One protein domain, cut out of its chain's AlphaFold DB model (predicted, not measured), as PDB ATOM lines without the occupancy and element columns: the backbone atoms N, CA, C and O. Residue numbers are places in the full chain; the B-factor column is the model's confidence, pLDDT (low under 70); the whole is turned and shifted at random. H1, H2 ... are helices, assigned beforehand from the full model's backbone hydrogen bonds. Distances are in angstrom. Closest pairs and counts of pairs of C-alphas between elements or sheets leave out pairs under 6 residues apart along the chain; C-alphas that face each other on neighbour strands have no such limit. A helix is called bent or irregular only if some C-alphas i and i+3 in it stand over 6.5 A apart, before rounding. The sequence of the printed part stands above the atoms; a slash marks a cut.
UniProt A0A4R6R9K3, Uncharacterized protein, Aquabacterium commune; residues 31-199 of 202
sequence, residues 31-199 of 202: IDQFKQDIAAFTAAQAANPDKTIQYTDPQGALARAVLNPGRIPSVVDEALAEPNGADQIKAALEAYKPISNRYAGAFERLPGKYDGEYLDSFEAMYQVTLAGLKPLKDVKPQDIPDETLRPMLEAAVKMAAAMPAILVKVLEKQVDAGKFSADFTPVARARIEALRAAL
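What this domain is: This is residues 31 to 199 of the 202 residues of an uncharacterized protein of Aquabacterium commune (UniProt A0A4R6R9K3). One long helix, H5, runs through the middle, with helices packed on two sides of it. On one side H2, H3 and the second arm of the bent helix H4 pack on H5, and H1 lies farther out over H2, H3 and the first arm of H4; on the other side the bent helix H6 runs back along H5, and H7 folds back beside the second arm of H6. The printed part has 169 residues with seven named helices, H1 to H7 in order along the chain, and no named strand; the class is all helix. It is compact, with a radius of gyration of the C-alphas of 17.5 A and spans of 52 by 36 by 24 A.

How they stand to each other: The longest helix by residues, H6, residues 150 to 176, was assigned as one helix by its hydrogen bonds but is bent: C-alphas 161 and 164 are 7.0 A apart, and its arms H6a, residues 150 to 161, and H6b, residues 164 to 176, stand at a steep tilt of 42 degrees. H5, residues 115 to 138, is the hub, touching four helices; it is only just irregular, with C-alphas 132 and 135 6.6 A apart. H6b touches H5 with residues 164 to 167 alone, the closest C-alphas being those of Tyr 126 and Pro 164, 6.0 A apart. H5 and H6a form a hairpin, closest at the C-alphas of Leu 133 and Ala 161, 6.8 A apart. H7, residues 185 to 197, forms a hairpin with H6b, closest at the C-alphas of Val 168 and Ile 192, 6.1 A apart. H5, H6b and H7 are an up and down bundle, each running against the one before it. H3, residues 69 to 80, touches H5 at a shallow tilt of 28 degrees, closest at the C-alphas of Pro 69 and Ala 124, 4.1 A apart; H3 is only just irregular, with C-alphas 70 and 73 6.7 A apart. H2, residues 60 to 67, touches H5, closest at the C-alphas of Leu 67 and Ser 121, 5.1 A apart. H4, residues 85 to 109, was assigned as one helix by its hydrogen bonds but is bent, with C-alphas 95 and 98 6.7 A apart; its arms are H4a, residues 85 to 95, and H4b, residues 98 to 109. H4b touches H5, closest at the C-alphas of Tyr 103 and Tyr 118, 5.5 A apart. H1, residues 31 to 46, touches H2, H3 and H4a, with closest C-alphas Phe 41 and Leu 62 at 5.4 A, Ile 31 and Val 75 at 4.8 A, and Lys 35 and Ala 92 at 6.1 A; H1 and H5 are apart. Every O i to N i+4 pair is within hydrogen-bond range in H1, H2, H4a, H4b, H6a, H6b and H7, against 6 of 8 in H3 and 16 of 20 in H5.

Where its parts are: H5 is 36.6 A long, from C-alpha 115 at (220.400, 215.070, 239.306) to C-alpha 138; H1 is 22.3 A long and begins at C-alpha 31 (199.739, 209.311, 224.405). H6b and H7 are each 18.6 A long, and H7 ends at C-alpha 197 (211.572, 232.551, 229.977).

The domain as a whole: The two C-alphas farthest apart are those of Pro 58 and Glu 147, 55.5 A. The printed part has no cut; the links H1 to H2 and H5 to H6 are long. Mean pLDDT of the printed part is 89.8, and residues 135 to 142 and 144 to 145 are under 70.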
ATOM      1  N   ILE A  31     200.284 209.642 223.087       89.00
ATOM      2  CA  ILE A  31     199.739 209.311 224.405       89.00
ATOM      3  C   ILE A  31     199.726 207.806 224.688       89.00
ATOM      4  O   ILE A  31     199.999 207.395 225.817       89.00
ATOM      5  N   ASP A  32     199.476 206.970 223.683       90.44
ATOM      6  CA  ASP A  32     199.481 205.519 223.859       90.44
ATOM      7  C   ASP A  32     200.900 204.989 224.011       90.44
ATOM      8  O   ASP A  32     201.154 204.170 224.897       90.44
ATOM      9  N   GLN A  33     201.848 205.531 223.242       92.19
ATOM     10  CA  GLN A  33     203.260 205.227 223.450       92.19
ATOM     11  C   GLN A  33     203.710 205.638 224.858       92.19
ATOM     12  O   GLN A  33     204.407 204.886 225.534       92.19
ATOM     13  N   PHE A  34     203.281 206.807 225.338       92.75
ATOM     14  CA  PHE A  34     203.620 207.259 226.684       92.75
ATOM     15  C   PHE A  34     203.060 206.329 227.773       92.75
ATOM     16  O   PHE A  34     203.787 205.960 228.696       92.75
ATOM     17  N   LYS A  35     201.806 205.869 227.644       92.81
ATOM     18  CA  LYS A  35     201.216 204.864 228.551       92.81
ATOM     19  C   LYS A  35     202.003 203.547 228.533       92.81
ATOM     20  O   LYS A  35     202.247 202.971 229.593       92.81
ATOM     21  N   GLN A  36     202.414 203.078 227.352       94.75
ATOM     22  CA  GLN A  36     203.219 201.859 227.212       94.75
ATOM     23  C   GLN A  36     204.586 202.002 227.888       94.75
ATOM     24  O   GLN A  36     205.001 201.105 228.621       94.75
ATOM     25  N   ASP A  37     205.251 203.145 227.713       95.69
ATOM     26  CA  ASP A  37     206.540 203.417 228.346       95.69
ATOM     27  C   ASP A  37     206.411 203.475 229.877       95.69
ATOM     28  O   ASP A  37     207.238 202.900 230.587       95.69
ATOM     29  N   ILE A  38     205.344 204.099 230.401       96.06
ATOM     30  CA  ILE A  38     205.028 204.102 231.841       96.06
ATOM     31  C   ILE A  38     204.836 202.673 232.354       96.06
ATOM     32  O   ILE A  38     205.385 202.318 233.401       96.06
ATOM     33  N   ALA A  39     204.080 201.841 231.635       96.44
ATOM     34  CA  ALA A  39     203.842 200.453 232.020       96.44
ATOM     35  C   ALA A  39     205.145 199.636 232.018       96.44
ATOM     36  O   ALA A  39     205.431 198.930 232.988       96.44
ATOM     37  N   ALA A  40     205.973 199.784 230.981       96.88
ATOM     38  CA  ALA A  40     207.265 199.113 230.866       96.88
ATOM     39  C   ALA A  40     208.240 199.547 231.972       96.88
ATOM     40  O   ALA A  40     208.859 198.701 232.621       96.88
ATOM     41  N   PHE A  41     208.337 200.853 232.242       97.31
ATOM     42  CA  PHE A  41     209.123 201.379 233.356       97.31
ATOM     43  C   PHE A  41     208.631 200.824 234.693       97.31
ATOM     44  O   PHE A  41     209.430 200.362 235.504       97.31
ATOM     45  N   THR A  42     207.316 200.830 234.921       96.69
ATOM     46  CA  THR A  42     206.713 200.356 236.173       96.69
ATOM     47  C   THR A  42     206.997 198.874 236.396       96.69
ATOM     48  O   THR A  42     207.391 198.492 237.497       96.69
ATOM     49  N   ALA A  43     206.884 198.045 235.354       96.81
ATOM     50  CA  ALA A  43     207.230 196.629 235.420       96.81
ATOM     51  C   ALA A  43     208.722 196.414 235.734       96.81
ATOM     52  O   ALA A  43     209.065 195.627 236.621       96.81
ATOM     53  N   ALA A  44     209.618 197.154 235.073       96.19
ATOM     54  CA  ALA A  44     211.056 197.083 235.338       96.19
ATOM     55  C   ALA A  44     211.415 197.541 236.763       96.19
ATOM     56  O   ALA A  44     212.259 196.934 237.426       96.19
ATOM     57  N   GLN A  45     210.753 198.590 237.255       96.38
ATOM     58  CA  GLN A  45     210.943 199.116 238.603       96.38
ATOM     59  C   GLN A  45     210.387 198.166 239.671       96.38
ATOM     60  O   GLN A  45     210.975 198.064 240.748       96.38
ATOM     61  N   ALA A  46     209.295 197.455 239.382       95.88
ATOM     62  CA  ALA A  46     208.724 196.446 240.272       95.88
ATOM     63  C   ALA A  46     209.638 195.221 240.432       95.88
ATOM     64  O   ALA A  46     209.673 194.631 241.507       95.88
ATOM     65  N   ALA A  47     210.421 194.875 239.404       93.81
ATOM     66  CA  ALA A  47     211.428 193.817 239.497       93.81
ATOM     67  C   ALA A  47     212.623 194.193 240.398       93.81
ATOM     68  O   ALA A  47     213.344 193.308 240.849       93.81
ATOM     69  N   ASN A  48     212.835 195.488 240.670       89.62
ATOM     70  CA  ASN A  48     213.915 195.999 241.520       89.62
ATOM     71  C   ASN A  48     213.406 197.132 242.436       89.62
ATOM     72  O   ASN A  48     213.804 198.287 242.268       89.62
ATOM     73  N   PRO A  49     212.505 196.851 243.394       90.44
ATOM     74  CA  PRO A  49     211.751 197.891 244.103       90.44
ATOM     75  C   PRO A  49     212.627 198.823 244.956       90.44
ATOM     76  O   PRO A  49     212.299 200.009 245.101       90.44
ATOM     77  N   ASP A  50     213.750 198.302 245.459       89.12
ATOM     78  CA  ASP A  50     214.643 198.979 246.406       89.12
ATOM     79  C   ASP A  50     215.567 200.012 245.754       89.12
ATOM     80  O   ASP A  50     216.110 200.886 246.434       89.12
ATOM     81  N   LYS A  51     215.741 199.946 244.430       90.56
ATOM     82  CA  LYS A  51     216.626 200.847 243.690       90.56
ATOM     83  C   LYS A  51     215.851 201.576 242.604       90.56
ATOM     84  O   LYS A  51     215.297 200.960 241.700       90.56
ATOM     85  N   THR A  52     215.854 202.905 242.663       96.75
ATOM     86  CA  THR A  52     215.363 203.729 241.555       96.75
ATOM     87  C   THR A  52     216.276 203.552 240.344       96.75
ATOM     88  O   THR A  52     217.495 203.672 240.470       96.75
ATOM     89  N   ILE A  53     215.687 203.268 239.182       97.06
ATOM     90  CA  ILE A  53     216.423 203.112 237.920       97.06
ATOM     91  C   ILE A  53     217.093 204.444 237.549       97.06
ATOM     92  O   ILE A  53     216.419 205.467 237.442       97.06
ATOM     93  N   GLN A  54     218.404 204.427 237.322       96.50
ATOM     94  CA  GLN A  54     219.169 205.560 236.792       96.50
ATOM     95  C   GLN A  54     219.329 205.452 235.276       96.50
ATOM     96  O   GLN A  54     219.275 204.371 234.691       96.50
ATOM     97  N   TYR A  55     219.637 206.569 234.630       96.94
ATOM     98  CA  TYR A  55     219.991 206.643 233.216       96.94
ATOM     99  C   TYR A  55     221.212 205.798 232.849       96.94
ATOM    100  O   TYR A  55     221.329 205.346 231.707       96.94
ATOM    101  N   THR A  56     222.120 205.574 233.790       95.38
ATOM    102  CA  THR A  56     223.321 204.753 233.600       95.38
ATOM    103  C   THR A  56     223.086 203.261 233.837       95.38
ATOM    104  O   THR A  56     223.944 202.457 233.479       95.38
ATOM    105  N   ASP A  57     221.942 202.871 234.408       95.06
ATOM    106  CA  ASP A  57     221.599 201.463 234.601       95.06
ATOM    107  C   ASP A  57     221.223 200.803 233.251       95.06
ATOM    108  O   ASP A  57     220.827 201.501 232.311       95.06
ATOM    109  N   PRO A  58     221.270 199.460 233.130       94.62
ATOM    110  CA  PRO A  58     220.863 198.759 231.904       94.62
ATOM    111  C   PRO A  58     219.433 199.091 231.450       94.62
ATOM    112  O   PRO A  58     219.154 199.165 230.257       94.62
ATOM    113  N   GLN A  59     218.526 199.341 232.400       95.19
ATOM    114  CA  GLN A  59     217.143 199.761 232.151       95.19
ATOM    115  C   GLN A  59     216.985 201.285 231.997       95.19
ATOM    116  O   GLN A  59     215.868 201.778 231.846       95.19
ATOM    117  N   GLY A  60     218.076 202.054 232.003       95.81
ATOM    118  CA  GLY A  60     218.055 203.517 231.972       95.81
ATOM    119  C   GLY A  60     217.420 204.117 230.715       95.81
ATOM    120  O   GLY A  60     217.011 205.275 230.727       95.81
ATOM    121  N   ALA A  61     217.288 203.348 229.631       96.19
ATOM    122  CA  ALA A  61     216.515 203.755 228.458       96.19
ATOM    123  C   ALA A  61     215.019 203.948 228.778       96.19
ATOM    124  O   ALA A  61     214.418 204.899 228.287       96.19
ATOM    125  N   LEU A  62     214.440 203.114 229.652       96.06
ATOM    126  CA  LEU A  62     213.044 203.246 230.091       96.06
ATOM    127  C   LEU A  62     212.846 204.519 230.917       96.06
ATOM    128  O   LEU A  62     211.883 205.254 230.710       96.06
ATOM    129  N   ALA A  63     213.794 204.810 231.812       96.75
ATOM    130  CA  ALA A  63     213.792 206.046 232.586       96.75
ATOM    131  C   ALA A  63     213.843 207.272 231.661       96.75
ATOM    132  O   ALA A  63     213.026 208.177 231.801       96.75
ATOM    133  N   ARG A  64     214.748 207.289 230.670       96.44
ATOM    134  CA  ARG A  64     214.820 208.384 229.685       96.44
ATOM    135  C   ARG A  64     213.526 208.521 228.889       96.44
ATOM    136  O   ARG A  64     213.089 209.638 228.646       96.44
ATOM    137  N   ALA A  65     212.907 207.411 228.491       94.62
ATOM    138  CA  ALA A  65     211.668 207.441 227.722       94.62
ATOM    139  C   ALA A  65     210.532 208.123 228.500       94.62
ATOM    140  O   ALA A  65     209.867 209.001 227.949       94.62
ATOM    141  N   VAL A  66     210.338 207.756 229.769       94.50
ATOM    142  CA  VAL A  66     209.223 208.256 230.590       94.50
ATOM    143  C   VAL A  66     209.483 209.647 231.163       94.50
ATOM    144  O   VAL A  66     208.550 210.432 231.296       94.50
ATOM    145  N   LEU A  67     210.734 209.972 231.494       96.12
ATOM    146  CA  LEU A  67     211.072 211.259 232.102       96.12
ATOM    147  C   LEU A  67     211.301 212.385 231.095       96.12
ATOM    148  O   LEU A  67     211.369 213.531 231.515       96.12
ATOM    149  N   ASN A  68     211.427 212.089 229.796       94.44
ATOM    150  CA  ASN A  68     211.765 213.096 228.793       94.44
ATOM    151  C   ASN A  68     210.728 214.242 228.765       94.44
ATOM    152  O   ASN A  68     209.619 214.052 228.248       94.44
ATOM    153  N   PRO A  69     211.096 215.457 229.219       93.19
ATOM    154  CA  PRO A  69     210.159 216.571 229.307       93.19
ATOM    155  C   PRO A  69     209.677 217.045 227.932       93.19
ATOM    156  O   PRO A  69     208.551 217.525 227.804       93.19
ATOM    157  N   GLY A  70     210.490 216.868 226.886       90.94
ATOM    158  CA  GLY A  70     210.164 217.285 225.521       90.94
ATOM    159  C   GLY A  70     209.004 216.513 224.890       90.94
ATOM    160  O   GLY A  70     208.430 216.981 223.912       90.94
ATOM    161  N   ARG A  71     208.621 215.356 225.446       88.62
ATOM    162  CA  ARG A  71     207.490 214.554 224.945       88.62
ATOM    163  C   ARG A  71     206.138 215.028 225.469       88.62
ATOM    164  O   ARG A  71     205.118 214.781 224.826       88.62
ATOM    165  N   ILE A  72     206.112 215.696 226.623       89.88
ATOM    166  CA  ILE A  72     204.865 216.092 227.287       89.88
ATOM    167  C   ILE A  72     204.003 217.007 226.404       89.88
ATOM    168  O   ILE A  72     202.814 216.712 226.278       89.88
ATOM    169  N   PRO A  73     204.544 218.051 225.736       88.12
ATOM    170  CA  PRO A  73     203.736 218.889 224.855       88.12
ATOM    171  C   PRO A  73     203.042 218.090 223.748       88.12
ATOM    172  O   PRO A  73     201.842 218.247 223.570       88.12
ATOM    173  N   SER A  74     203.753 217.176 223.073       87.44
ATOM    174  CA  SER A  74     203.154 216.337 222.022       87.44
ATOM    175  C   SER A  74     202.075 215.393 222.553       87.44
ATOM    176  O   SER A  74     201.033 215.262 221.925       87.44
ATOM    177  N   VAL A  75     202.288 214.777 223.724       88.31
ATOM    178  CA  VAL A  75     201.295 213.886 224.351       88.31
ATOM    179  C   VAL A  75     200.010 214.645 224.668       88.31
ATOM    180  O   VAL A  75     198.920 214.130 224.431       88.31
ATOM    181  N   VAL A  76     200.130 215.861 225.206       87.06
ATOM    182  CA  VAL A  76     198.963 216.668 225.569       87.06
ATOM    183  C   VAL A  76     198.270 217.235 224.335       87.06
ATOM    184  O   VAL A  76     197.051 217.137 224.247       87.06
ATOM    185  N   ASP A  77     199.014 217.797 223.384       87.25
ATOM    186  CA  ASP A  77     198.431 218.424 222.194       87.25
ATOM    187  C   ASP A  77     197.694 217.410 221.317       87.25
ATOM    188  O   ASP A  77     196.590 217.692 220.855       87.25
ATOM    189  N   GLU A  78     198.259 216.215 221.140       86.94
ATOM    190  CA  GLU A  78     197.607 215.143 220.389       86.94
ATOM    191  C   GLU A  78     196.358 214.634 221.111       86.94
ATOM    192  O   GLU A  78     195.297 214.516 220.505       86.94
ATOM    193  N   ALA A  79     196.444 214.398 222.423       86.19
ATOM    194  CA  ALA A  79     195.294 213.925 223.177       86.19
ATOM    195  C   ALA A  79     194.158 214.956 223.198       86.19
ATOM    196  O   ALA A  79     193.011 214.573 223.018       86.19
ATOM    197  N   LEU A  80     194.445 216.255 223.360       85.19
ATOM    198  CA  LEU A  80     193.419 217.309 223.337       85.19
ATOM    199  C   LEU A  80     192.696 217.446 221.986       85.19
ATOM    200  O   LEU A  80     191.634 218.065 221.949       85.19
ATOM    201  N   ALA A  81     193.232 216.884 220.897       86.12
ATOM    202  CA  ALA A  81     192.537 216.826 219.611       86.12
ATOM    203  C   ALA A  81     191.416 215.765 219.580       86.12
ATOM    204  O   ALA A  81     190.560 215.805 218.695       86.12
ATOM    205  N   GLU A  82     191.392 214.844 220.548       84.62
ATOM    206  CA  GLU A  82     190.421 213.754 220.638       84.62
ATOM    207  C   GLU A  82     189.232 214.100 221.560       84.62
ATOM    208  O   GLU A  82     189.410 214.778 222.580       84.62
ATOM    209  N   PRO A  83     188.015 213.573 221.302       81.12
ATOM    210  CA  PRO A  83     186.820 213.868 222.108       81.12
ATOM    211  C   PRO A  83     186.943 213.548 223.606       81.12
ATOM    212  O   PRO A  83     186.308 214.195 224.434       81.12
ATOM    213  N   ASN A  84     187.749 212.547 223.966       82.44
ATOM    214  CA  ASN A  84     188.014 212.128 225.347       82.44
ATOM    215  C   ASN A  84     189.430 212.508 225.819       82.44
ATOM    216  O   ASN A  84     189.933 211.957 226.801       82.44
ATOM    217  N   GLY A  85     190.085 213.440 225.125       82.06
ATOM    218  CA  GLY A  85     191.475 213.822 225.346       82.06
ATOM    219  C   GLY A  85     191.831 214.166 226.783       82.06
ATOM    220  O   GLY A  85     192.830 213.686 227.319       82.06
ATOM    221  N   ALA A  86     190.981 214.963 227.434       80.75
ATOM    222  CA  ALA A  86     191.186 215.396 228.813       80.75
ATOM    223  C   ALA A  86     191.246 214.213 229.799       80.75
ATOM    224  O   ALA A  86     192.125 214.179 230.665       80.75
ATOM    225  N   ASP A  87     190.372 213.216 229.633       83.12
ATOM    226  CA  ASP A  87     190.359 212.013 230.471       83.12
ATOM    227  C   ASP A  87     191.594 211.145 230.220       83.12
ATOM    228  O   ASP A  87     192.195 210.623 231.163       83.12
ATOM    229  N   GLN A  88     192.026 211.032 228.958       83.56
ATOM    230  CA  GLN A  88     193.239 210.292 228.618       83.56
ATOM    231  C   GLN A  88     194.491 210.928 229.230       83.56
ATOM    232  O   GLN A  88     195.326 210.219 229.799       83.56
ATOM    233  N   ILE A  89     194.608 212.256 229.141       84.75
ATOM    234  CA  ILE A  89     195.702 213.019 229.752       84.75
ATOM    235  C   ILE A  89     195.689 212.799 231.259       84.75
ATOM    236  O   ILE A  89     196.711 212.421 231.828       84.75
ATOM    237  N   LYS A  90     194.533 212.972 231.909       85.00
ATOM    238  CA  LYS A  90     194.398 212.761 233.352       85.00
ATOM    239  C   LYS A  90     194.885 211.371 233.762       85.00
ATOM    240  O   LYS A  90     195.731 211.273 234.647       85.00
ATOM    241  N   ALA A  91     194.418 210.319 233.091       86.25
ATOM    242  CA  ALA A  91     194.814 208.946 233.397       86.25
ATOM    243  C   ALA A  91     196.328 208.717 233.224       86.25
ATOM    244  O   ALA A  91     196.971 208.120 234.088       86.25
ATOM    245  N   ALA A  92     196.920 209.224 232.136       86.81
ATOM    246  CA  ALA A  92     198.358 209.104 231.895       86.81
ATOM    247  C   ALA A  92     199.188 209.846 232.959       86.81
ATOM    248  O   ALA A  92     200.195 209.330 233.442       86.81
ATOM    249  N   LEU A  93     198.750 211.037 233.371       85.12
ATOM    250  CA  LEU A  93     199.434 211.840 234.386       85.12
ATOM    251  C   LEU A  93     199.294 211.265 235.797       85.12
ATOM    252  O   LEU A  93     200.250 211.305 236.575       85.12
ATOM    253  N   GLU A  94     198.139 210.690 236.129       89.50
ATOM    254  CA  GLU A  94     197.948 209.946 237.376       89.50
ATOM    255  C   GLU A  94     198.879 208.730 237.443       89.50
ATOM    256  O   GLU A  94     199.490 208.490 238.486       89.50
ATOM    257  N   ALA A  95     199.073 208.025 236.323       90.38
ATOM    258  CA  ALA A  95     200.023 206.919 236.223       90.38
ATOM    259  C   ALA A  95     201.497 207.377 236.262       90.38
ATOM    260  O   ALA A  95     202.353 206.663 236.785       90.38
ATOM    261  N   TYR A  96     201.805 208.576 235.758       91.81
ATOM    262  CA  TYR A  96     203.150 209.161 235.803       91.81
ATOM    263  C   TYR A  96     203.544 209.666 237.201       91.81
ATOM    264  O   TYR A  96     204.704 209.568 237.604       91.81
ATOM    265  N   LYS A  97     202.592 210.189 237.984       91.62
ATOM    266  CA  LYS A  97     202.857 210.820 239.290       91.62
ATOM    267  C   LYS A  97     203.691 209.958 240.261       91.62
ATOM    268  O   LYS A  97     204.623 210.502 240.861       91.62
ATOM    269  N   PRO A  98     203.450 208.642 240.430       94.56
ATOM    270  CA  PRO A  98     204.311 207.781 241.243       94.56
ATOM    271  C   PRO A  98     205.775 207.747 240.783       94.56
ATOM    272  O   PRO A  98     206.674 207.663 241.621       94.56
ATOM    273  N   ILE A  99     206.022 207.835 239.474       95.69
ATOM    274  CA  ILE A  99     207.366 207.846 238.887       95.69
ATOM    275  C   ILE A  99     208.066 209.156 239.246       95.69
ATOM    276  O   ILE A  99     209.162 209.125 239.802       95.69
ATOM    277  N   SER A 100     207.404 210.297 239.037       94.88
ATOM    278  CA  SER A 100     207.960 211.600 239.423       94.88
ATOM    279  C   SER A 100     208.274 211.672 240.924       94.88
ATOM    280  O   SER A 100     209.381 212.045 241.315       94.88
ATOM    281  N   ASN A 101     207.353 211.209 241.777       95.44
ATOM    282  CA  ASN A 101     207.569 211.157 243.224       95.44
ATOM    283  C   ASN A 101     208.766 210.276 243.608       95.44
ATOM    284  O   ASN A 101     209.499 210.597 244.546       95.44
ATOM    285  N   ARG A 102     208.989 209.170 242.887       96.38
ATOM    286  CA  ARG A 102     210.139 208.290 243.114       96.38
ATOM    287  C   ARG A 102     211.457 209.005 242.829       96.38
ATOM    288  O   ARG A 102     212.383 208.855 243.626       96.38
ATOM    289  N   TYR A 103     211.548 209.783 241.751       97.56
ATOM    290  CA  TYR A 103     212.761 210.541 241.433       97.56
ATOM    291  C   TYR A 103     212.981 211.722 242.376       97.56
ATOM    292  O   TYR A 103     214.103 211.905 242.842       97.56
ATOM    293  N   ALA A 104     211.924 212.434 242.774       96.19
ATOM    294  CA  ALA A 104     212.019 213.448 243.825       96.19
ATOM    295  C   ALA A 104     212.542 212.852 245.148       96.19
ATOM    296  O   ALA A 104     213.487 213.367 245.739       96.19
ATOM    297  N   GLY A 105     211.998 211.711 245.587       96.50
ATOM    298  CA  GLY A 105     212.475 211.026 246.793       96.50
ATOM    299  C   GLY A 105     213.878 210.418 246.654       96.50
ATOM    300  O   GLY A 105     214.602 210.291 247.641       96.50
ATOM    301  N   ALA A 106     214.285 210.013 245.450       96.31
ATOM    302  CA  ALA A 106     215.640 209.533 245.185       96.31
ATOM    303  C   ALA A 106     216.665 210.676 245.255       96.31
ATOM    304  O   ALA A 106     217.683 210.519 245.926       96.31
ATOM    305  N   PHE A 107     216.347 211.823 244.651       97.19
ATOM    306  CA  PHE A 107     217.144 213.047 244.711       97.19
ATOM    307  C   PHE A 107     217.323 213.555 246.144       97.19
ATOM    308  O   PHE A 107     218.442 213.825 246.563       97.19
ATOM    309  N   GLU A 108     216.251 213.600 246.940       95.31
ATOM    310  CA  GLU A 108     216.342 214.070 248.329       95.31
ATOM    311  C   GLU A 108     217.204 213.165 249.219       95.31
ATOM    312  O   GLU A 108     217.920 213.655 250.094       95.31
ATOM    313  N   ARG A 109     217.148 211.844 249.007       95.12
ATOM    314  CA  ARG A 109     217.918 210.869 249.801       95.12
ATOM    315  C   ARG A 109     219.371 210.763 249.369       95.12
ATOM    316  O   ARG A 109     220.230 210.516 250.209       95.12
ATOM    317  N   LEU A 110     219.635 210.888 248.071       93.62
ATOM    318  CA  LEU A 110     220.964 210.747 247.484       93.62
ATOM    319  C   LEU A 110     221.240 211.927 246.534       93.62
ATOM    320  O   LEU A 110     221.274 211.726 245.313       93.62
ATOM    321  N   PRO A 111     221.435 213.145 247.083       89.06
ATOM    322  CA  PRO A 111     221.768 214.326 246.290       89.06
ATOM    323  C   PRO A 111     223.042 214.089 245.463       89.06
ATOM    324  O   PRO A 111     223.966 213.415 245.926       89.06
ATOM    325  N   GLY A 112     223.086 214.587 244.227       89.69
ATOM    326  CA  GLY A 112     224.205 214.377 243.304       89.69
ATOM    327  C   GLY A 112     224.144 213.083 242.484       89.69
ATOM    328  O   GLY A 112     224.882 212.947 241.512       89.69
ATOM    329  N   LYS A 113     223.286 212.118 242.849       94.19
ATOM    330  CA  LYS A 113     223.191 210.825 242.146       94.19
ATOM    331  C   LYS A 113     222.092 210.778 241.084       94.19
ATOM    332  O   LYS A 113     222.258 210.095 240.082       94.19
ATOM    333  N   TYR A 114     220.984 211.473 241.323       96.81
ATOM    334  CA  TYR A 114     219.792 211.460 240.463       96.81
ATOM    335  C   TYR A 114     219.516 212.837 239.848       96.81
ATOM    336  O   TYR A 114     218.367 213.182 239.593       96.81
ATOM    337  N   ASP A 115     220.550 213.666 239.693       97.12
ATOM    338  CA  ASP A 115     220.400 215.070 239.306       97.12
ATOM    339  C   ASP A 115     219.706 215.225 237.948       97.12
ATOM    340  O   ASP A 115     218.784 216.029 237.813       97.12
ATOM    341  N   GLY A 116     220.119 214.430 236.956       97.50
ATOM    342  CA  GLY A 116     219.543 214.467 235.612       97.50
ATOM    343  C   GLY A 116     218.103 213.972 235.590       97.50
ATOM    344  O   GLY A 116     217.221 214.657 235.086       97.50
ATOM    345  N   GLU A 117     217.847 212.821 236.207       98.00
ATOM    346  CA  GLU A 117     216.511 212.240 236.279       98.00
ATOM    347  C   GLU A 117     215.534 213.129 237.057       98.00
ATOM    348  O   GLU A 117     214.359 213.235 236.703       98.00
ATOM    349  N   TYR A 118     216.013 213.787 238.115       97.75
ATOM    350  CA  TYR A 118     215.224 214.752 238.866       97.75
ATOM    351  C   TYR A 118     214.885 215.979 238.023       97.75
ATOM    352  O   TYR A 118     213.719 216.363 237.997       97.75
ATOM    353  N   LEU A 119     215.857 216.573 237.319       97.56
ATOM    354  CA  LEU A 119     215.609 217.735 236.459       97.56
ATOM    355  C   LEU A 119     214.606 217.421 235.350       97.56
ATOM    356  O   LEU A 119     213.648 218.172 235.173       97.56
ATOM    357  N   ASP A 120     214.784 216.296 234.663       97.94
ATOM    358  CA  ASP A 120     213.888 215.868 233.589       97.94
ATOM    359  C   ASP A 120     212.482 215.579 234.139       97.94
ATOM    360  O   ASP A 120     211.486 216.085 233.615       97.94
ATOM    361  N   SER A 121     212.387 214.874 235.276       96.19
ATOM    362  CA  SER A 121     211.105 214.653 235.953       96.19
ATOM    363  C   SER A 121     210.429 215.959 236.370       96.19
ATOM    364  O   SER A 121     209.199 216.054 236.301       96.19
ATOM    365  N   PHE A 122     211.202 216.912 236.890       95.81
ATOM    366  CA  PHE A 122     210.711 218.186 237.393       95.81
ATOM    367  C   PHE A 122     210.139 219.022 236.254       95.81
ATOM    368  O   PHE A 122     209.045 219.580 236.340       95.81
ATOM    369  N   GLU A 123     210.865 219.077 235.148       95.62
ATOM    370  CA  GLU A 123     210.424 219.803 233.981       95.62
ATOM    371  C   GLU A 123     209.249 219.136 233.282       95.62
ATOM    372  O   GLU A 123     208.358 219.844 232.823       95.62
ATOM    373  N   ALA A 124     209.180 217.806 233.241       92.44
ATOM    374  CA  ALA A 124     207.994 217.129 232.737       92.44
ATOM    375  C   ALA A 124     206.750 217.599 233.514       92.44
ATOM    376  O   ALA A 124     205.755 217.985 232.906       92.44
ATOM    377  N   MET A 125     206.834 217.701 234.847       89.12
ATOM    378  CA  MET A 125     205.756 218.264 235.675       89.12
ATOM    379  C   MET A 125     205.457 219.739 235.365       89.12
ATOM    380  O   MET A 125     204.292 220.151 235.354       89.12
ATOM    381  N   TYR A 126     206.482 220.541 235.081       91.81
ATOM    382  CA  TYR A 126     206.302 221.921 234.632       91.81
ATOM    383  C   TYR A 126     205.554 221.990 233.288       91.81
ATOM    384  O   TYR A 126     204.581 222.735 233.169       91.81
ATOM    385  N   GLN A 127     205.938 221.170 232.304       89.69
ATOM    386  CA  GLN A 127     205.285 221.112 230.991       89.69
ATOM    387  C   GLN A 127     203.827 220.656 231.109       89.69
ATOM    388  O   GLN A 127     202.947 221.244 230.486       89.69
ATOM    389  N   VAL A 128     203.549 219.675 231.971       83.44
ATOM    390  CA  VAL A 128     202.182 219.241 232.297       83.44
ATOM    391  C   VAL A 128     201.355 220.403 232.836       83.44
ATOM    392  O   VAL A 128     200.216 220.605 232.421       83.44
ATOM    393  N   THR A 129     201.938 221.195 233.738       83.56
ATOM    394  CA  THR A 129     201.265 222.353 234.331       83.56
ATOM    395  C   THR A 129     200.939 223.403 233.267       83.56
ATOM    396  O   THR A 129     199.813 223.890 233.214       83.56
ATOM    397  N   LEU A 130     201.884 223.721 232.376       84.38
ATOM    398  CA  LEU A 130     201.636 224.646 231.266       84.38
ATOM    399  C   LEU A 130     200.565 224.133 230.303       84.38
ATOM    400  O   LEU A 130     199.743 224.912 229.820       84.38
ATOM    401  N   ALA A 131     200.566 222.835 230.021       79.38
ATOM    402  CA  ALA A 131     199.610 222.242 229.107       79.38
ATOM    403  C   ALA A 131     198.193 222.212 229.712       79.38
ATOM    404  O   ALA A 131     197.236 222.583 229.036       79.38
ATOM    405  N   GLY A 132     198.067 221.903 231.008       73.38
ATOM    406  CA  GLY A 132     196.803 221.970 231.753       73.38
ATOM    407  C   GLY A 132     196.234 223.386 231.903       73.38
ATOM    408  O   GLY A 132     195.040 223.544 232.145       73.38
ATOM    409  N   LEU A 133     197.053 224.423 231.709       74.94
ATOM    410  CA  LEU A 133     196.586 225.807 231.640       74.94
ATOM    411  C   LEU A 133     195.949 226.171 230.302       74.94
ATOM    412  O   LEU A 133     195.163 227.115 230.273       74.94
ATOM    413  N   LYS A 134     196.268 225.471 229.202       74.69
ATOM    414  CA  LYS A 134     195.752 225.824 227.868       74.69
ATOM    415  C   LYS A 134     194.215 225.883 227.838       74.69
ATOM    416  O   LYS A 134     193.716 226.932 227.444       74.69
ATOM    417  N   PRO A 135     193.467 224.875 228.333       69.69
ATOM    418  CA  PRO A 135     192.002 224.909 228.308       69.69
ATOM    419  C   PRO A 135     191.397 225.976 229.230       69.69
ATOM    420  O   PRO A 135     190.269 226.404 229.019       69.69
ATOM    421  N   LEU A 136     192.129 226.412 230.262       68.06
ATOM    422  CA  LEU A 136     191.644 227.391 231.240       68.06
ATOM    423  C   LEU A 136     191.752 228.838 230.752       68.06
ATOM    424  O   LEU A 136     191.096 229.709 231.315       68.06
ATOM    425  N   LYS A 137     192.564 229.112 229.721       67.69
ATOM    426  CA  LYS A 137     192.727 230.469 229.167       67.69
ATOM    427  C   LYS A 137     191.453 231.004 228.516       67.69
ATOM    428  O   LYS A 137     191.268 232.217 228.482       67.69
ATOM    429  N   ASP A 138     190.593 230.109 228.045       67.69
ATOM    430  CA  ASP A 138     189.385 230.464 227.302       67.69
ATOM    431  C   ASP A 138     188.117 230.449 228.169       67.69
ATOM    432  O   ASP A 138     187.058 230.880 227.713       67.69
ATOM    433  N   VAL A 139     188.212 230.001 229.429       66.69
ATOM    434  CA  VAL A 139     187.083 229.984 230.370       66.69
ATOM    435  C   VAL A 139     186.803 231.408 230.840       66.69
ATOM    436  O   VAL A 139     187.602 231.991 231.578       66.69
ATOM    437  N   LYS A 140     185.658 231.980 230.452       67.38
ATOM    438  CA  LYS A 140     185.257 233.306 230.931       67.38
ATOM    439  C   LYS A 140     184.411 233.183 232.203       67.38
ATOM    440  O   LYS A 140     183.644 232.231 232.332       67.38
ATOM    441  N   PRO A 141     184.471 234.154 233.134       65.25
ATOM    442  CA  PRO A 141     183.676 234.112 234.367       65.25
ATOM    443  C   PRO A 141     182.164 233.972 234.137       65.25
ATOM    444  O   PRO A 141     181.462 233.393 234.966       65.25
ATOM    445  N   GLN A 142     181.664 234.488 233.010       69.00
ATOM    446  CA  GLN A 142     180.265 234.358 232.594       69.00
ATOM    447  C   GLN A 142     179.864 232.951 232.127       69.00
ATOM    448  O   GLN A 142     178.675 232.651 232.104       69.00
ATOM    449  N   ASP A 143     180.825 232.090 231.787       70.31
ATOM    450  CA  ASP A 143     180.568 230.714 231.348       70.31
ATOM    451  C   ASP A 143     180.408 229.760 232.549       70.31
ATOM    452  O   ASP A 143     180.197 228.560 232.380       70.31
ATOM    453  N   ILE A 144     180.506 230.291 233.777       67.56
ATOM    454  CA  ILE A 144     180.357 229.554 235.033       67.56
ATOM    455  C   ILE A 144     178.863 229.504 235.391       67.56
ATOM    456  O   ILE A 144     178.303 230.544 235.752       67.56
ATOM    457  N   PRO A 145     178.210 228.325 235.341       68.38
ATOM    458  CA  PRO A 145     176.755 228.216 235.485       68.38
ATOM    459  C   PRO A 145     176.233 228.578 236.881       68.38
ATOM    460  O   PRO A 145     175.066 228.926 237.029       68.38
ATOM    461  N   ASP A 146     177.087 228.471 237.899       80.56
ATOM    462  CA  ASP A 146     176.731 228.667 239.300       80.56
ATOM    463  C   ASP A 146     177.532 229.830 239.906       80.56
ATOM    464  O   ASP A 146     178.752 229.752 240.088       80.56
ATOM    465  N   GLU A 147     176.833 230.916 240.242       77.44
ATOM    466  CA  GLU A 147     177.437 232.104 240.855       77.44
ATOM    467  C   GLU A 147     178.068 231.811 242.222       77.44
ATOM    468  O   GLU A 147     179.007 232.499 242.621       77.44
ATOM    469  N   THR A 148     177.604 230.771 242.922       82.94
ATOM    470  CA  THR A 148     178.162 230.360 244.217       82.94
ATOM    471  C   THR A 148     179.512 229.652 244.069       82.94
ATOM    472  O   THR A 148     180.354 229.742 244.964       82.94
ATOM    473  N   LEU A 149     179.771 229.023 242.915       79.88
ATOM    474  CA  LEU A 149     181.034 228.342 242.601       79.88
ATOM    475  C   LEU A 149     182.058 229.254 241.913       79.88
ATOM    476  O   LEU A 149     183.254 228.950 241.920       79.88
ATOM    477  N   ARG A 150     181.618 230.392 241.361       81.25
ATOM    478  CA  ARG A 150     182.466 231.391 240.688       81.25
ATOM    479  C   ARG A 150     183.743 231.754 241.469       81.25
ATOM    480  O   ARG A 150     184.822 231.594 240.896       81.25
ATOM    481  N   PRO A 151     183.700 232.153 242.757       83.62
ATOM    482  CA  PRO A 151     184.916 232.516 243.491       83.62
ATOM    483  C   PRO A 151     185.874 231.335 243.707       83.62
ATOM    484  O   PRO A 151     187.092 231.519 243.688       83.62
ATOM    485  N   MET A 152     185.353 230.113 243.880       82.31
ATOM    486  CA  MET A 152     186.187 228.912 244.002       82.31
ATOM    487  C   MET A 152     186.904 228.601 242.687       82.31
ATOM    488  O   MET A 152     188.093 228.279 242.699       82.31
ATOM    489  N   LEU A 153     186.210 228.738 241.553       79.31
ATOM    490  CA  LEU A 153     186.812 228.511 240.243       79.31
ATOM    491  C   LEU A 153     187.847 229.588 239.904       79.31
ATOM    492  O   LEU A 153     188.941 229.256 239.456       79.31
ATOM    493  N   GLU A 154     187.561 230.862 240.180       82.00
ATOM    494  CA  GLU A 154     188.536 231.946 240.007       82.00
ATOM    495  C   GLU A 154     189.807 231.711 240.834       82.00
ATOM    496  O   GLU A 154     190.919 231.931 240.346       82.00
ATOM    497  N   ALA A 155     189.662 231.242 242.077       83.69
ATOM    498  CA  ALA A 155     190.798 230.880 242.917       83.69
ATOM    499  C   ALA A 155     191.590 229.701 242.326       83.69
ATOM    500  O   ALA A 155     192.819 229.760 242.278       83.69
ATOM    501  N   ALA A 156     190.907 228.668 241.823       78.88
ATOM    502  CA  ALA A 156     191.544 227.520 241.182       78.88
ATOM    503  C   ALA A 156     192.314 227.920 239.911       78.88
ATOM    504  O   ALA A 156     193.460 227.508 239.739       78.88
ATOM    505  N   VAL A 157     191.737 228.778 239.063       79.75
ATOM    506  CA  VAL A 157     192.391 229.298 237.850       79.75
ATOM    507  C   VAL A 157     193.613 230.145 238.209       79.75
ATOM    508  O   VAL A 157     194.689 229.936 237.647       79.75
ATOM    509  N   LYS A 158     193.499 231.051 239.191       83.00
ATOM    510  CA  LYS A 158     194.641 231.845 239.685       83.00
ATOM    511  C   LYS A 158     195.757 230.955 240.229       83.00
ATOM    512  O   LYS A 158     196.928 231.186 239.936       83.00
ATOM    513  N   MET A 159     195.404 229.929 241.002       81.81
ATOM    514  CA  MET A 159     196.371 228.991 241.568       81.81
ATOM    515  C   MET A 159     197.053 228.156 240.482       81.81
ATOM    516  O   MET A 159     198.274 228.000 240.513       81.81
ATOM    517  N   ALA A 160     196.296 227.678 239.491       81.12
ATOM    518  CA  ALA A 160     196.855 226.993 238.336       81.12
ATOM    519  C   ALA A 160     197.835 227.911 237.586       81.12
ATOM    520  O   ALA A 160     198.947 227.489 237.273       81.12
ATOM    521  N   ALA A 161     197.461 229.172 237.335       83.38
ATOM    522  CA  ALA A 161     198.295 230.132 236.605       83.38
ATOM    523  C   ALA A 161     199.596 230.482 237.349       83.38
ATOM    524  O   ALA A 161     200.624 230.726 236.722       83.38
ATOM    525  N   ALA A 162     199.577 230.463 238.685       87.94
ATOM    526  CA  ALA A 162     200.759 230.694 239.515       87.94
ATOM    527  C   ALA A 162     201.693 229.470 239.618       87.94
ATOM    528  O   ALA A 162     202.877 229.626 239.928       87.94
ATOM    529  N   MET A 163     201.189 228.258 239.365       89.00
ATOM    530  CA  MET A 163     201.917 227.005 239.592       89.00
ATOM    531  C   MET A 163     203.257 226.903 238.833       89.00
ATOM    532  O   MET A 163     204.246 226.532 239.467       89.00
ATOM    533  N   PRO A 164     203.376 227.289 237.544       91.50
ATOM    534  CA  PRO A 164     204.664 227.276 236.844       91.50
ATOM    535  C   PRO A 164     205.739 228.124 237.541       91.50
ATOM    536  O   PRO A 164     206.882 227.690 237.686       91.50
ATOM    537  N   ALA A 165     205.376 229.310 238.038       92.50
ATOM    538  CA  ALA A 165     206.300 230.182 238.761       92.50
ATOM    539  C   ALA A 165     206.670 229.613 240.142       92.50
ATOM    540  O   ALA A 165     207.809 229.755 240.586       92.50
ATOM    541  N   ILE A 166     205.727 228.944 240.817       93.06
ATOM    542  CA  ILE A 166     205.995 228.224 242.071       93.06
ATOM    543  C   ILE A 166     207.007 227.101 241.829       93.06
ATOM    544  O   ILE A 166     207.962 226.980 242.591       93.06
ATOM    545  N   LEU A 167     206.842 226.319 240.760       93.44
ATOM    546  CA  LEU A 167     207.779 225.258 240.397       93.44
ATOM    547  C   LEU A 167     209.187 225.821 240.147       93.44
ATOM    548  O   LEU A 167     210.148 225.347 240.748       93.44
ATOM    549  N   VAL A 168     209.324 226.888 239.360       95.88
ATOM    550  CA  VAL A 168     210.635 227.531 239.136       95.88
ATOM    551  C   VAL A 168     211.315 227.884 240.471       95.88
ATOM    552  O   VAL A 168     212.471 227.520 240.679       95.88
ATOM    553  N   LYS A 169     210.577 228.471 241.425       96.44
ATOM    554  CA  LYS A 169     211.093 228.788 242.772       96.44
ATOM    555  C   LYS A 169     211.471 227.558 243.598       96.44
ATOM    556  O   LYS A 169     212.413 227.607 244.386       96.44
ATOM    557  N   VAL A 170     210.732 226.456 243.460       95.12
ATOM    558  CA  VAL A 170     211.083 225.188 244.116       95.12
ATOM    559  C   VAL A 170     212.427 224.693 243.593       95.12
ATOM    560  O   VAL A 170     213.287 224.351 244.402       95.12
ATOM    561  N   LEU A 171     212.637 224.702 242.275       96.31
ATOM    562  CA  LEU A 171     213.901 224.268 241.684       96.31
ATOM    563  C   LEU A 171     215.066 225.191 242.078       96.31
ATOM    564  O   LEU A 171     216.120 224.697 242.471       96.31
ATOM    565  N   GLU A 172     214.858 226.512 242.066       97.38
ATOM    566  CA  GLU A 172     215.825 227.502 242.572       97.38
ATOM    567  C   GLU A 172     216.262 227.187 244.003       97.38
ATOM    568  O   GLU A 172     217.456 227.094 244.281       97.38
ATOM    569  N   LYS A 173     215.300 226.925 244.896       97.00
ATOM    570  CA  LYS A 173     215.590 226.578 246.289       97.00
ATOM    571  C   LYS A 173     216.454 225.320 246.408       97.00
ATOM    572  O   LYS A 173     217.317 225.272 247.280       97.00
ATOM    573  N   GLN A 174     216.236 224.311 245.565       95.62
ATOM    574  CA  GLN A 174     217.048 223.089 245.582       95.62
ATOM    575  C   GLN A 174     218.484 223.353 245.110       95.62
ATOM    576  O   GLN A 174     219.437 222.849 245.708       95.62
ATOM    577  N   VAL A 175     218.651 224.187 244.080       96.56
ATOM    578  CA  VAL A 175     219.972 224.615 243.598       96.56
ATOM    579  C   VAL A 175     220.716 225.417 244.662       96.56
ATOM    580  O   VAL A 175     221.870 225.113 244.961       96.56
ATOM    581  N   ASP A 176     220.066 226.403 245.275       96.56
ATOM    582  CA  ASP A 176     220.695 227.266 246.278       96.56
ATOM    583  C   ASP A 176     220.978 226.533 247.600       96.56
ATOM    584  O   ASP A 176     221.914 226.883 248.316       96.56
ATOM    585  N   ALA A 177     220.233 225.465 247.896       95.44
ATOM    586  CA  ALA A 177     220.527 224.554 249.002       95.44
ATOM    587  C   ALA A 177     221.724 223.618 248.733       95.44
ATOM    588  O   ALA A 177     222.045 222.795 249.591       95.44
ATOM    589  N   GLY A 178     222.366 223.700 247.560       95.00
ATOM    590  CA  GLY A 178     223.522 222.871 247.206       95.00
ATOM    591  C   GLY A 178     223.185 221.388 247.040       95.00
ATOM    592  O   GLY A 178     224.030 220.534 247.290       95.00
ATOM    593  N   LYS A 179     221.939 221.066 246.667       95.44
ATOM    594  CA  LYS A 179     221.473 219.675 246.514       95.44
ATOM    595  C   LYS A 179     221.972 219.011 245.230       95.44
ATOM    596  O   LYS A 179     222.040 217.790 245.157       95.44
ATOM    597  N   PHE A 180     222.318 219.799 244.221       97.38
ATOM    598  CA  PHE A 180     222.891 219.286 242.984       97.38
ATOM    599  C   PHE A 180     224.396 219.073 243.122       97.38
ATOM    600  O   PHE A 180     225.082 219.811 243.830       97.38
ATOM    601  N   SER A 181     224.924 218.098 242.386       96.56
ATOM    602  CA  SER A 181     226.364 217.964 242.191       96.56
ATOM    603  C   SER A 181     226.955 219.209 241.516       96.56
ATOM    604  O   SER A 181     226.258 220.001 240.866       96.56
ATOM    605  N   ALA A 182     228.270 219.386 241.663       96.38
ATOM    606  CA  ALA A 182     228.989 220.511 241.068       96.38
ATOM    607  C   ALA A 182     228.787 220.582 239.544       96.38
ATOM    608  O   ALA A 182     228.555 221.665 239.008       96.38
ATOM    609  N   ASP A 183     228.782 219.426 238.876       96.00
ATOM    610  CA  ASP A 183     228.632 219.327 237.422       96.00
ATOM    611  C   ASP A 183     227.203 219.651 236.955       96.00
ATOM    612  O   ASP A 183     227.010 220.205 235.872       96.00
ATOM    613  N   PHE A 184     226.189 219.368 237.782       96.75
ATOM    614  CA  PHE A 184     224.785 219.625 237.447       96.75
ATOM    615  C   PHE A 184     224.258 220.980 237.905       96.75
ATOM    616  O   PHE A 184     223.276 221.465 237.351       96.75
ATOM    617  N   THR A 185     224.906 221.635 238.865       97.62
ATOM    618  CA  THR A 185     224.531 222.989 239.300       97.62
ATOM    619  C   THR A 185     224.401 223.988 238.133       97.62
ATOM    620  O   THR A 185     223.359 224.647 238.044       97.62
ATOM    621  N   PRO A 186     225.373 224.120 237.201       97.88
ATOM    622  CA  PRO A 186     225.220 225.023 236.056       97.88
ATOM    623  C   PRO A 186     224.091 224.596 235.108       97.88
ATOM    624  O   PRO A 186     223.390 225.456 234.575       97.88
ATOM    625  N   VAL A 187     223.863 223.288 234.941       97.50
ATOM    626  CA  VAL A 187     222.764 222.747 234.121       97.50
ATOM    627  C   VAL A 187     221.410 223.119 234.724       97.50
ATOM    628  O   VAL A 187     220.544 223.644 234.025       97.50
ATOM    629  N   ALA A 188     221.241 222.923 236.033       97.38
ATOM    630  CA  ALA A 188     220.023 223.270 236.754       97.38
ATOM    631  C   ALA A 188     219.734 224.779 236.682       97.38
ATOM    632  O   ALA A 188     218.601 225.170 236.406       97.38
ATOM    633  N   ARG A 189     220.760 225.634 236.840       97.94
ATOM    634  CA  ARG A 189     220.610 227.093 236.679       97.94
ATOM    635  C   ARG A 189     220.198 227.481 235.260       97.94
ATOM    636  O   ARG A 189     219.269 228.266 235.100       97.94
ATOM    637  N   ALA A 190     220.817 226.899 234.234       97.56
ATOM    638  CA  ALA A 190     220.410 227.134 232.848       97.56
ATOM    639  C   ALA A 190     218.956 226.692 232.596       97.56
ATOM    640  O   ALA A 190     218.208 227.377 231.895       97.56
ATOM    641  N   ARG A 191     218.527 225.580 233.211       95.94
ATOM    642  CA  ARG A 191     217.142 225.102 233.126       95.94
ATOM    643  C   ARG A 191     216.166 226.062 233.795       95.94
ATOM    644  O   ARG A 191     215.161 226.394 233.183       95.94
ATOM    645  N   ILE A 192     216.480 226.563 234.990       97.12
ATOM    646  CA  ILE A 192     215.680 227.586 235.686       97.12
ATOM    647  C   ILE A 192     215.448 228.804 234.786       97.12
ATOM    648  O   ILE A 192     214.307 229.239 234.642       97.12
ATOM    649  N   GLU A 193     216.495 229.324 234.139       96.88
ATOM    650  CA  GLU A 193     216.361 230.479 233.241       96.88
ATOM    651  C   GLU A 193     215.467 230.173 232.032       96.88
ATOM    652  O   GLU A 193     214.590 230.970 231.693       96.88
ATOM    653  N   ALA A 194     215.613 228.990 231.424       94.81
ATOM    654  CA  ALA A 194     214.749 228.558 230.328       94.81
ATOM    655  C   ALA A 194     213.276 228.429 230.763       94.81
ATOM    656  O   ALA A 194     212.378 228.906 230.068       94.81
ATOM    657  N   LEU A 195     213.016 227.842 231.935       93.81
ATOM    658  CA  LEU A 195     211.666 227.708 232.488       93.81
ATOM    659  C   LEU A 195     211.061 229.066 232.856       93.81
ATOM    660  O   LEU A 195     209.864 229.277 232.668       93.81
ATOM    661  N   ARG A 196     211.868 230.012 233.344       93.44
ATOM    662  CA  ARG A 196     211.416 231.379 233.627       93.44
ATOM    663  C   ARG A 196     211.044 232.114 232.340       93.44
ATOM    664  O   ARG A 196     210.008 232.772 232.298       93.44
ATOM    665  N   ALA A 197     211.849 231.965 231.287       92.00
ATOM    666  CA  ALA A 197     211.572 232.551 229.977       92.00
ATOM    667  C   ALA A 197     210.301 231.980 229.320       92.00
ATOM    668  O   ALA A 197     209.655 232.676 228.537       92.00
ATOM    669  N   ALA A 198     209.927 230.741 229.656       88.31
ATOM    670  CA  ALA A 198     208.721 230.074 229.171       88.31
ATOM    671  C   ALA A 198     207.440 230.412 229.960       88.31
ATOM    672  O   ALA A 198     206.358 229.954 229.582       88.31
ATOM    673  N   LEU A 199     207.525 231.196 231.044       86.19
ATOM    674  CA  LEU A 199     206.344 231.557 231.829       86.19
ATOM    675  C   LEU A 199     205.334 232.353 230.981       86.19
ATOM    676  O   LEU A 199     205.734 233.222 230.199       86.19
TER     677      LEU A 199